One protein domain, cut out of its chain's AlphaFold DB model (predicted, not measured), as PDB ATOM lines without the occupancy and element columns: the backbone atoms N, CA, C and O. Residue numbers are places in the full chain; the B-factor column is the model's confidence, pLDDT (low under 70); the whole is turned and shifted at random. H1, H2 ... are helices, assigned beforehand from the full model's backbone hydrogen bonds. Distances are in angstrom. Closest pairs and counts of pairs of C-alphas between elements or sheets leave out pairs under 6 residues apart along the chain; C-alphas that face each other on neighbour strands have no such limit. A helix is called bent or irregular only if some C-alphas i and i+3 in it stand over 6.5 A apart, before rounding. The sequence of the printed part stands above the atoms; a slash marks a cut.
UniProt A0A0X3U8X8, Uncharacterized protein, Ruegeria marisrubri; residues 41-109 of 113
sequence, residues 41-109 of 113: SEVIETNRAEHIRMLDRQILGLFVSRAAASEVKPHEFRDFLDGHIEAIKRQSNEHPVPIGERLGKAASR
ATOM      1  N   SER A  41     -38.216  25.731   2.481       78.88
ATOM      2  CA  SER A  41     -39.297  25.354   1.563       78.88
ATOM      3  C   SER A  41     -39.725  26.493   0.633       78.88
ATOM      4  O   SER A  41     -39.906  26.259  -0.558       78.88
ATOM      5  N   GLU A  42     -39.824  27.725   1.135       78.31
ATOM      6  CA  GLU A  42     -40.223  28.899   0.346       78.31
ATOM      7  C   GLU A  42     -39.160  29.245  -0.705       78.31
ATOM      8  O   GLU A  42     -39.479  29.585  -1.848       78.31
ATOM      9  N   VAL A  43     -37.880  29.085  -0.352       81.94
ATOM     10  CA  VAL A  43     -36.762  29.240  -1.293       81.94
ATOM     11  C   VAL A  43     -36.821  28.167  -2.384       81.94
ATOM     12  O   VAL A  43     -36.658  28.476  -3.566       81.94
ATOM     13  N   ILE A  44     -37.084  26.909  -2.014       82.69
ATOM     14  CA  ILE A  44     -37.214  25.793  -2.964       82.69
ATOM     15  C   ILE A  44     -38.384  26.018  -3.931       82.69
ATOM     16  O   ILE A  44     -38.233  25.816  -5.139       82.69
ATOM     17  N   GLU A  45     -39.541  26.445  -3.428       86.00
ATOM     18  CA  GLU A  45     -40.726  26.726  -4.244       86.00
ATOM     19  C   GLU A  45     -40.499  27.898  -5.197       86.00
ATOM     20  O   GLU A  45     -40.788  27.788  -6.392       86.00
ATOM     21  N   THR A  46     -39.900  28.983  -4.702       86.94
ATOM     22  CA  THR A  46     -39.550  30.151  -5.519       86.94
ATOM     23  C   THR A  46     -38.573  29.767  -6.627       86.94
ATOM     24  O   THR A  46     -38.807  30.076  -7.797       86.94
ATOM     25  N   ASN A  47     -37.522  29.014  -6.295       86.81
ATOM     26  CA  ASN A  47     -36.555  28.527  -7.279       86.81
ATOM     27  C   ASN A  47     -37.207  27.625  -8.330       86.81
ATOM     28  O   ASN A  47     -36.898  27.738  -9.517       86.81
ATOM     29  N   ARG A  48     -38.135  26.749  -7.927       87.94
ATOM     30  CA  ARG A  48     -38.902  25.921  -8.863       87.94
ATOM     31  C   ARG A  48     -39.743  26.783  -9.805       87.94
ATOM     32  O   ARG A  48     -39.732  26.531 -11.009       87.94
ATOM     33  N   ALA A  49     -40.452  27.782  -9.282       90.50
ATOM     34  CA  ALA A  49     -41.285  28.677 -10.080       90.50
ATOM     35  C   ALA A  49     -40.455  29.479 -11.094       90.50
ATOM     36  O   ALA A  49     -40.815  29.550 -12.269       90.50
ATOM     37  N   GLU A  50     -39.309  30.019 -10.676       93.31
ATOM     38  CA  GLU A  50     -38.378  30.700 -11.580       93.31
ATOM     39  C   GLU A  50     -37.812  29.761 -12.647       93.31
ATOM     40  O   GLU A  50     -37.693  30.139 -13.813       93.31
ATOM     41  N   HIS A  51     -37.525  28.510 -12.289       90.62
ATOM     42  CA  HIS A  51     -37.046  27.532 -13.256       90.62
ATOM     43  C   HIS A  51     -38.096  27.208 -14.329       90.62
ATOM     44  O   HIS A  51     -37.758  27.109 -15.507       90.62
ATOM     45  N   ILE A  52     -39.372  27.091 -13.947       93.19
ATOM     46  CA  ILE A  52     -40.477  26.918 -14.904       93.19
ATOM     47  C   ILE A  52     -40.557  28.134 -15.837       93.19
ATOM     48  O   ILE A  52     -40.533  27.966 -17.053       93.19
ATOM     49  N   ARG A  53     -40.519  29.357 -15.290       95.75
ATOM     50  CA  ARG A  53     -40.505  30.597 -16.092       95.75
ATOM     51  C   ARG A  53     -39.331  30.648 -17.069       95.75
ATOM     52  O   ARG A  53     -39.476  31.127 -18.192       95.75
ATOM     53  N   MET A  54     -38.157  30.176 -16.651       95.94
ATOM     54  CA  MET A  54     -36.986  30.071 -17.518       95.94
ATOM     55  C   MET A  54     -37.235  29.096 -18.677       95.94
ATOM     56  O   MET A  54     -36.933  29.441 -19.820       95.94
ATOM     57  N   LEU A  55     -37.794  27.913 -18.405       95.81
ATOM     58  CA  LEU A  55     -38.121  26.927 -19.439       95.81
ATOM     59  C   LEU A  55     -39.147  27.478 -20.438       95.81
ATOM     60  O   LEU A  55     -38.933  27.347 -21.640       95.81
ATOM     61  N   ASP A  56     -40.189  28.173 -19.976       97.38
ATOM     62  CA  ASP A  56     -41.196  28.784 -20.856       97.38
ATOM     63  C   ASP A  56     -40.575  29.812 -21.815       97.38
ATOM     64  O   ASP A  56     -40.855  29.819 -23.017       97.38
ATOM     65  N   ARG A  57     -39.659  30.651 -21.310       98.12
ATOM     66  CA  ARG A  57     -38.915  31.617 -22.138       98.12
ATOM     67  C   ARG A  57     -38.027  30.924 -23.167       98.12
ATOM     68  O   ARG A  57     -37.952  31.379 -24.307       98.12
ATOM     69  N   GLN A  58     -37.359  29.834 -22.784       97.69
ATOM     70  CA  GLN A  58     -36.536  29.050 -23.708       97.69
ATOM     71  C   GLN A  58     -37.388  28.408 -24.804       97.69
ATOM     72  O   GLN A  58     -37.023  28.494 -25.973       97.69
ATOM     73  N   ILE A  59     -38.536  27.825 -24.451       96.88
ATOM     74  CA  ILE A  59     -39.481  27.241 -25.410       96.88
ATOM     75  C   ILE A  59     -39.919  28.299 -26.430       96.88
ATOM     76  O   ILE A  59     -39.811  28.066 -27.635       96.88
ATOM     77  N   LEU A  60     -40.333  29.484 -25.971       97.31
ATOM     78  CA  LEU A  60     -40.709  30.582 -26.863       97.31
ATOM     79  C   LEU A  60     -39.546  31.010 -27.771       97.31
ATOM     80  O   LEU A  60     -39.724  31.131 -28.982       97.31
ATOM     81  N   GLY A  61     -38.348  31.204 -27.212       98.00
ATOM     82  CA  GLY A  61     -37.166  31.596 -27.987       98.00
ATOM     83  C   GLY A  61     -36.783  30.571 -29.061       98.00
ATOM     84  O   GLY A  61     -36.417  30.946 -30.179       98.00
ATOM     85  N   LEU A  62     -36.926  29.277 -28.759       97.62
ATOM     86  CA  LEU A  62     -36.707  28.191 -29.716       97.62
ATOM     87  C   LEU A  62     -37.751  28.210 -30.834       97.62
ATOM     88  O   LEU A  62     -37.378  28.073 -31.998       97.62
ATOM     89  N   PHE A  63     -39.028  28.437 -30.518       97.69
ATOM     90  CA  PHE A  63     -40.059  28.581 -31.545       97.69
ATOM     91  C   PHE A  63     -39.813  29.780 -32.458       97.69
ATOM     92  O   PHE A  63     -39.908  29.632 -33.673       97.69
ATOM     93  N   VAL A  64     -39.440  30.936 -31.902       98.00
ATOM     94  CA  VAL A  64     -39.089  32.125 -32.696       98.00
ATOM     95  C   VAL A  64     -37.911  31.823 -33.623       98.00
ATOM     96  O   VAL A  64     -37.986  32.086 -34.821       98.00
ATOM     97  N   SER A  65     -36.851  31.200 -33.100       98.12
ATOM     98  CA  SER A  65     -35.670  30.821 -33.891       98.12
ATOM     99  C   SER A  65     -36.022  29.839 -35.008       98.12
ATOM    100  O   SER A  65     -35.580  29.983 -36.147       98.12
ATOM    101  N   ARG A  66     -36.860  28.843 -34.704       97.12
ATOM    102  CA  ARG A  66     -37.304  27.834 -35.664       97.12
ATOM    103  C   ARG A  66     -38.211  28.423 -36.746       97.12
ATOM    104  O   ARG A  66     -38.094  27.993 -37.893       97.12
ATOM    105  N   ALA A  67     -39.080  29.371 -36.395       97.81
ATOM    106  CA  ALA A  67     -39.941  30.096 -37.327       97.81
ATOM    107  C   ALA A  67     -39.116  30.994 -38.258       97.81
ATOM    108  O   ALA A  67     -39.302  30.951 -39.471       97.81
ATOM    109  N   ALA A  68     -38.140  31.725 -37.710       97.75
ATOM    110  CA  ALA A  68     -37.211  32.538 -38.490       97.75
ATOM    111  C   ALA A  68     -36.405  31.689 -39.487       97.75
ATOM    112  O   ALA A  68     -36.289  32.055 -40.651       97.75
ATOM    113  N   ALA A  69     -35.925  30.512 -39.066       97.56
ATOM    114  CA  ALA A  69     -35.252  29.557 -39.952       97.56
ATOM    115  C   ALA A  69     -36.164  28.977 -41.055       97.56
ATOM    116  O   ALA A  69     -35.670  28.395 -42.014       97.56
ATOM    117  N   SER A  70     -37.484  29.115 -40.911       96.56
ATOM    118  CA  SER A  70     -38.490  28.763 -41.918       96.56
ATOM    119  C   SER A  70     -39.044  29.978 -42.665       96.56
ATOM    120  O   SER A  70     -40.029  29.827 -43.379       96.56
ATOM    121  N   GLU A  71     -38.439  31.159 -42.494       97.69
ATOM    122  CA  GLU A  71     -38.850  32.413 -43.143       97.69
ATOM    123  C   GLU A  71     -40.320  32.802 -42.878       97.69
ATOM    124  O   GLU A  71     -40.954  33.500 -43.669       97.69
ATOM    125  N   VAL A  72     -40.864  32.371 -41.737       98.06
ATOM    126  CA  VAL A  72     -42.248  32.640 -41.328       98.06
ATOM    127  C   VAL A  72     -42.434  34.130 -41.065       98.06
ATOM    128  O   VAL A  72     -41.665  34.747 -40.319       98.06
ATOM    129  N   LYS A  73     -43.490  34.720 -41.629       97.81
ATOM    130  CA  LYS A  73     -43.816  36.133 -41.408       97.81
ATOM    131  C   LYS A  73     -44.503  36.332 -40.053       97.81
ATOM    132  O   LYS A  73     -45.177  35.430 -39.561       97.81
ATOM    133  N   PRO A  74     -44.444  37.540 -39.461       97.38
ATOM    134  CA  PRO A  74     -45.043  37.792 -38.148       97.38
ATOM    135  C   PRO A  74     -46.530  37.420 -38.030       97.38
ATOM    136  O   PRO A  74     -46.948  36.910 -36.995       97.38
ATOM    137  N   HIS A  75     -47.325  37.632 -39.085       97.62
ATOM    138  CA  HIS A  75     -48.754  37.298 -39.086       97.62
ATOM    139  C   HIS A  75     -49.035  35.794 -39.233       97.62
ATOM    140  O   HIS A  75     -50.118  35.349 -38.876       97.62
ATOM    141  N   GLU A  76     -48.064  35.014 -39.710       98.00
ATOM    142  CA  GLU A  76     -48.151  33.556 -39.878       98.00
ATOM    143  C   GLU A  76     -47.656  32.812 -38.626       98.00
ATOM    144  O   GLU A  76     -47.834  31.602 -38.501       98.00
ATOM    145  N   PHE A  77     -47.025  33.519 -37.678       97.44
ATOM    146  CA  PHE A  77     -46.363  32.902 -36.527       97.44
ATOM    147  C   PHE A  77     -47.319  32.074 -35.661       97.44
ATOM    148  O   PHE A  77     -46.938  31.015 -35.168       97.44
ATOM    149  N   ARG A  78     -48.567  32.527 -35.497       96.62
ATOM    150  CA  ARG A  78     -49.581  31.804 -34.718       96.62
ATOM    151  C   ARG A  78     -49.924  30.456 -35.350       96.62
ATOM    152  O   ARG A  78     -49.844  29.437 -34.674       96.62
ATOM    153  N   ASP A  79     -50.209  30.447 -36.646       97.25
ATOM    154  CA  ASP A  79     -50.552  29.224 -37.378       97.25
ATOM    155  C   ASP A  79     -49.349  28.273 -37.461       97.25
ATOM    156  O   ASP A  79     -49.484  27.054 -37.325       97.25
ATOM    157  N   PHE A  80     -48.143  28.833 -37.607       97.19
ATOM    158  CA  PHE A  80     -46.898  28.078 -37.530       97.19
ATOM    159  C   PHE A  80     -46.744  27.362 -36.179       97.19
ATOM    160  O   PHE A  80     -46.393  26.179 -36.163       97.19
ATOM    161  N   LEU A  81     -47.010  28.051 -35.060       97.00
ATOM    162  CA  LEU A  81     -46.964  27.461 -33.719       97.00
ATOM    163  C   LEU A  81     -47.959  26.310 -33.582       97.00
ATOM    164  O   LEU A  81     -47.562  25.223 -33.163       97.00
ATOM    165  N   ASP A  82     -49.216  26.530 -33.964       96.44
ATOM    166  CA  ASP A  82     -50.277  25.528 -33.847       96.44
ATOM    167  C   ASP A  82     -49.913  24.254 -34.631       96.44
ATOM    168  O   ASP A  82     -49.945  23.144 -34.090       96.44
ATOM    169  N   GLY A  83     -49.437  24.406 -35.872       95.88
ATOM    170  CA  GLY A  83     -48.965  23.282 -36.685       95.88
ATOM    171  C   GLY A  83     -47.744  22.567 -36.091       95.88
ATOM    172  O   GLY A  83     -47.661  21.334 -36.116       95.88
ATOM    173  N   HIS A  84     -46.794  23.312 -35.519       95.31
ATOM    174  CA  HIS A  84     -45.616  22.714 -34.887       95.31
ATOM    175  C   HIS A  84     -45.949  21.978 -33.587       95.31
ATOM    176  O   HIS A  84     -45.338  20.947 -33.308       95.31
ATOM    177  N   ILE A  85     -46.908  22.463 -32.799       95.69
ATOM    178  CA  ILE A  85     -47.358  21.781 -31.581       95.69
ATOM    179  C   ILE A  85     -47.924  20.401 -31.931       95.69
ATOM    180  O   ILE A  85     -47.565  19.414 -31.286       95.69
ATOM    181  N   GLU A  86     -48.729  20.294 -32.989       96.62
ATOM    182  CA  GLU A  86     -49.231  18.999 -33.462       96.62
ATOM    183  C   GLU A  86     -48.106  18.078 -33.962       96.62
ATOM    184  O   GLU A  86     -48.108  16.873 -33.690       96.62
ATOM    185  N   ALA A  87     -47.086  18.631 -34.625       94.44
ATOM    186  CA  ALA A  87     -45.901  17.864 -35.007       94.44
ATOM    187  C   ALA A  87     -45.129  17.337 -33.783       94.44
ATOM    188  O   ALA A  87     -44.744  16.168 -33.765       94.44
ATOM    189  N   ILE A  88     -44.953  18.158 -32.744       95.12
ATOM    190  CA  ILE A  88     -44.287  17.772 -31.490       95.12
ATOM    191  C   ILE A  88     -45.089  16.693 -30.752       95.12
ATOM    192  O   ILE A  88     -44.501  15.735 -30.248       95.12
ATOM    193  N   LYS A  89     -46.426  16.800 -30.712       95.00
ATOM    194  CA  LYS A  89     -47.296  15.758 -30.142       95.00
ATOM    195  C   LYS A  89     -47.084  14.422 -30.848       95.00
ATOM    196  O   LYS A  89     -46.834  13.417 -30.183       95.00
ATOM    197  N   ARG A  90     -47.114  14.417 -32.184       95.44
ATOM    198  CA  ARG A  90     -46.863  13.212 -32.986       95.44
ATOM    199  C   ARG A  90     -45.474  12.631 -32.716       95.44
ATOM    200  O   ARG A  90     -45.380  11.461 -32.366       95.44
ATOM    201  N   GLN A  91     -44.425  13.452 -32.759       94.31
ATOM    202  CA  GLN A  91     -43.058  13.019 -32.440       94.31
ATOM    203  C   GLN A  91     -42.937  12.444 -31.026       94.31
ATOM    204  O   GLN A  91     -42.194  11.492 -30.804       94.31
ATOM    205  N   SER A  92     -43.661  13.004 -30.052       93.62
ATOM    206  CA  SER A  92     -43.665  12.472 -28.692       93.62
ATOM    207  C   SER A  92     -44.334  11.101 -28.603       93.62
ATOM    208  O   SER A  92     -43.890  10.284 -27.798       93.62
ATOM    209  N   ASN A  93     -45.370  10.851 -29.409       93.00
ATOM    210  CA  ASN A  93     -46.071   9.568 -29.467       93.00
ATOM    211  C   ASN A  93     -45.268   8.502 -30.224       93.00
ATOM    212  O   ASN A  93     -45.268   7.343 -29.830       93.00
ATOM    213  N   GLU A  94     -44.565   8.898 -31.285       95.38
ATOM    214  CA  GLU A  94     -43.685   8.029 -32.081       95.38
ATOM    215  C   GLU A  94     -42.342   7.747 -31.386       95.38
ATOM    216  O   GLU A  94     -41.550   6.926 -31.850       95.38
ATOM    217  N   HIS A  95     -42.058   8.432 -30.277       95.19
ATOM    218  CA  HIS A  95     -40.792   8.305 -29.578       95.19
ATOM    219  C   HIS A  95     -40.608   6.878 -29.017       95.19
ATOM    220  O   HIS A  95     -41.484   6.387 -28.305       95.19
ATOM    221  N   PRO A  96     -39.443   6.230 -29.225       95.31
ATOM    222  CA  PRO A  96     -39.231   4.832 -28.827       95.31
ATOM    223  C   PRO A  96     -39.250   4.618 -27.307       95.31
ATOM    224  O   PRO A  96     -39.544   3.530 -26.825       95.31
ATOM    225  N   VAL A  97     -38.917   5.660 -26.542       95.69
ATOM    226  CA  VAL A  97     -38.980   5.649 -25.073       95.69
ATOM    227  C   VAL A  97     -40.312   6.242 -24.599       95.69
ATOM    228  O   VAL A  97     -40.589   7.396 -24.959       95.69
ATOM    229  N   PRO A  98     -41.078   5.540 -23.739       93.31
ATOM    230  CA  PRO A  98     -42.328   6.041 -23.177       93.31
ATOM    231  C   PRO A  98     -42.174   7.390 -22.469       93.31
ATOM    232  O   PRO A  98     -41.163   7.672 -21.816       93.31
ATOM    233  N   ILE A  99     -43.215   8.224 -22.539       93.06
ATOM    234  CA  ILE A  99     -43.195   9.556 -21.920       93.06
ATOM    235  C   ILE A  99     -42.969   9.494 -20.402       93.06
ATOM    236  O   ILE A  99     -42.230  10.320 -19.874       93.06
ATOM    237  N   GLY A 100     -43.508   8.483 -19.711       92.50
ATOM    238  CA  GLY A 100     -43.308   8.298 -18.270       92.50
ATOM    239  C   GLY A 100     -41.834   8.133 -17.885       92.50
ATOM    240  O   GLY A 100     -41.358   8.785 -16.957       92.50
ATOM    241  N   GLU A 101     -41.071   7.346 -18.646       93.75
ATOM    242  CA  GLU A 101     -39.632   7.176 -18.417       93.75
ATOM    243  C   GLU A 101     -38.845   8.455 -18.710       93.75
ATOM    244  O   GLU A 101     -37.917   8.812 -17.978       93.75
ATOM    245  N   ARG A 102     -39.220   9.175 -19.772       93.62
ATOM    246  CA  ARG A 102     -38.600  10.456 -20.136       93.62
ATOM    247  C   ARG A 102     -38.834  11.505 -19.048       93.62
ATOM    248  O   ARG A 102     -37.887  12.181 -18.647       93.62
ATOM    249  N   LEU A 103     -40.058  11.587 -18.527       93.12
ATOM    250  CA  LEU A 103     -40.410  12.453 -17.402       93.12
ATOM    251  C   LEU A 103     -39.657  12.053 -16.133       93.12
ATOM    252  O   LEU A 103     -39.104  12.925 -15.470       93.12
ATOM    253  N   GLY A 104     -39.546  10.757 -15.826       91.88
ATOM    254  CA  GLY A 104     -38.762  10.274 -14.686       91.88
ATOM    255  C   GLY A 104     -37.284  10.676 -14.768       91.88
ATOM    256  O   GLY A 104     -36.715  11.183 -13.797       91.88
ATOM    257  N   LYS A 105     -36.670  10.536 -15.952       89.69
ATOM    258  CA  LYS A 105     -35.289  10.980 -16.216       89.69
ATOM    259  C   LYS A 105     -35.124  12.498 -16.123       89.69
ATOM    260  O   LYS A 105     -34.063  12.957 -15.712       89.69
ATOM    261  N   ALA A 106     -36.126  13.279 -16.516       88.31
ATOM    262  CA  ALA A 106     -36.088  14.732 -16.383       88.31
ATOM    263  C   ALA A 106     -36.277  15.168 -14.921       88.31
ATOM    264  O   ALA A 106     -35.524  16.001 -14.426       88.31
ATOM    265  N   ALA A 107     -37.223  14.560 -14.203       85.44
ATOM    266  CA  ALA A 107     -37.546  14.884 -12.814       85.44
ATOM    267  C   ALA A 107     -36.356  14.681 -11.865       85.44
ATOM    268  O   ALA A 107     -36.192  15.444 -10.914       85.44
ATOM    269  N   SER A 108     -35.485  13.703 -12.136       81.00
ATOM    270  CA  SER A 108     -34.269  13.494 -11.341       81.00
ATOM    271  C   SER A 108     -33.299  14.683 -11.394       81.00
ATOM    272  O   SER A 108     -32.576  14.903 -10.425       81.00
ATOM    273  N   ARG A 109     -33.330  15.485 -12.469       78.31
ATOM    274  CA  ARG A 109     -32.526  16.712 -12.631       78.31
ATOM    275  C   ARG A 109     -33.080  17.899 -11.841       78.31
ATOM    276  O   ARG A 109     -32.339  18.831 -11.560       78.31
TER     277      ARG A 109
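What this domain is: This is residues 41 to 109 of the 113 residues of an uncharacterized protein of Ruegeria marisrubri (UniProt A0A0X3U8X8). The model is an open, three-sided frame of helices: the long H1 meets H2 near its last residues in a corner like a V, and the short H3 turns back from the other end of H2 into the open side without reaching H1. The middle is empty, and much of H1 and H3 sticks out free. The printed part has 69 residues with three named helices, H1, H2 and H3 in that order, and no named strand; the class is all helix. It is loose, with a radius of gyration of the C-alphas of 15.6 A, and flat, spanning 44 by 31 by 16 A.

Where its parts are: H1 is residues 41 to 68, 40.7 A from first to last C-alpha, beginning at C-alpha 41 (-39.297, 25.354, 1.563). H2 is residues 74 to 94, 30.4 A long, beginning at C-alpha 74 (-45.043, 37.792, -38.148). It is irregular, with C-alphas 75 and 78 7.1 A apart, and has a kink of 29 degrees near residue 81. H3 is residues 99 to 109, 15.9 A long, ending at C-alpha 109 (-32.526, 16.712, -12.631).

How they stand to each other: H1, with residues 63 to 67 alone, only just touches residues 77 to 81 of H2, with 3 pairs of C-alphas within 8 A. The closest C-alphas are those of Ala 67 and Phe 77, 7.1 A apart. The two run opposite ways at a steep tilt of 69 degrees, only just short of about perpendicular. H2 and H3 are close but not clearly touching, their closest C-alphas being those of Ser 92 and Ile 99 at 7.4 A, and stand about perpendicular at 76 degrees. H1 and H3 are apart. In H1 every O i to N i+4 pair is within hydrogen-bond range; in H2 15 of 17 are, in H3 6 of 7.

The domain as a whole: The C-alphas farthest apart, those of Ser 41 and Glu 71, are 45.3 A from each other. Residues 41 to 59 and 86 to 109 stand free. Both links are tight, and the printed part has no cut. Mean pLDDT of the printed part is 93.6, and no printed residue is under 70.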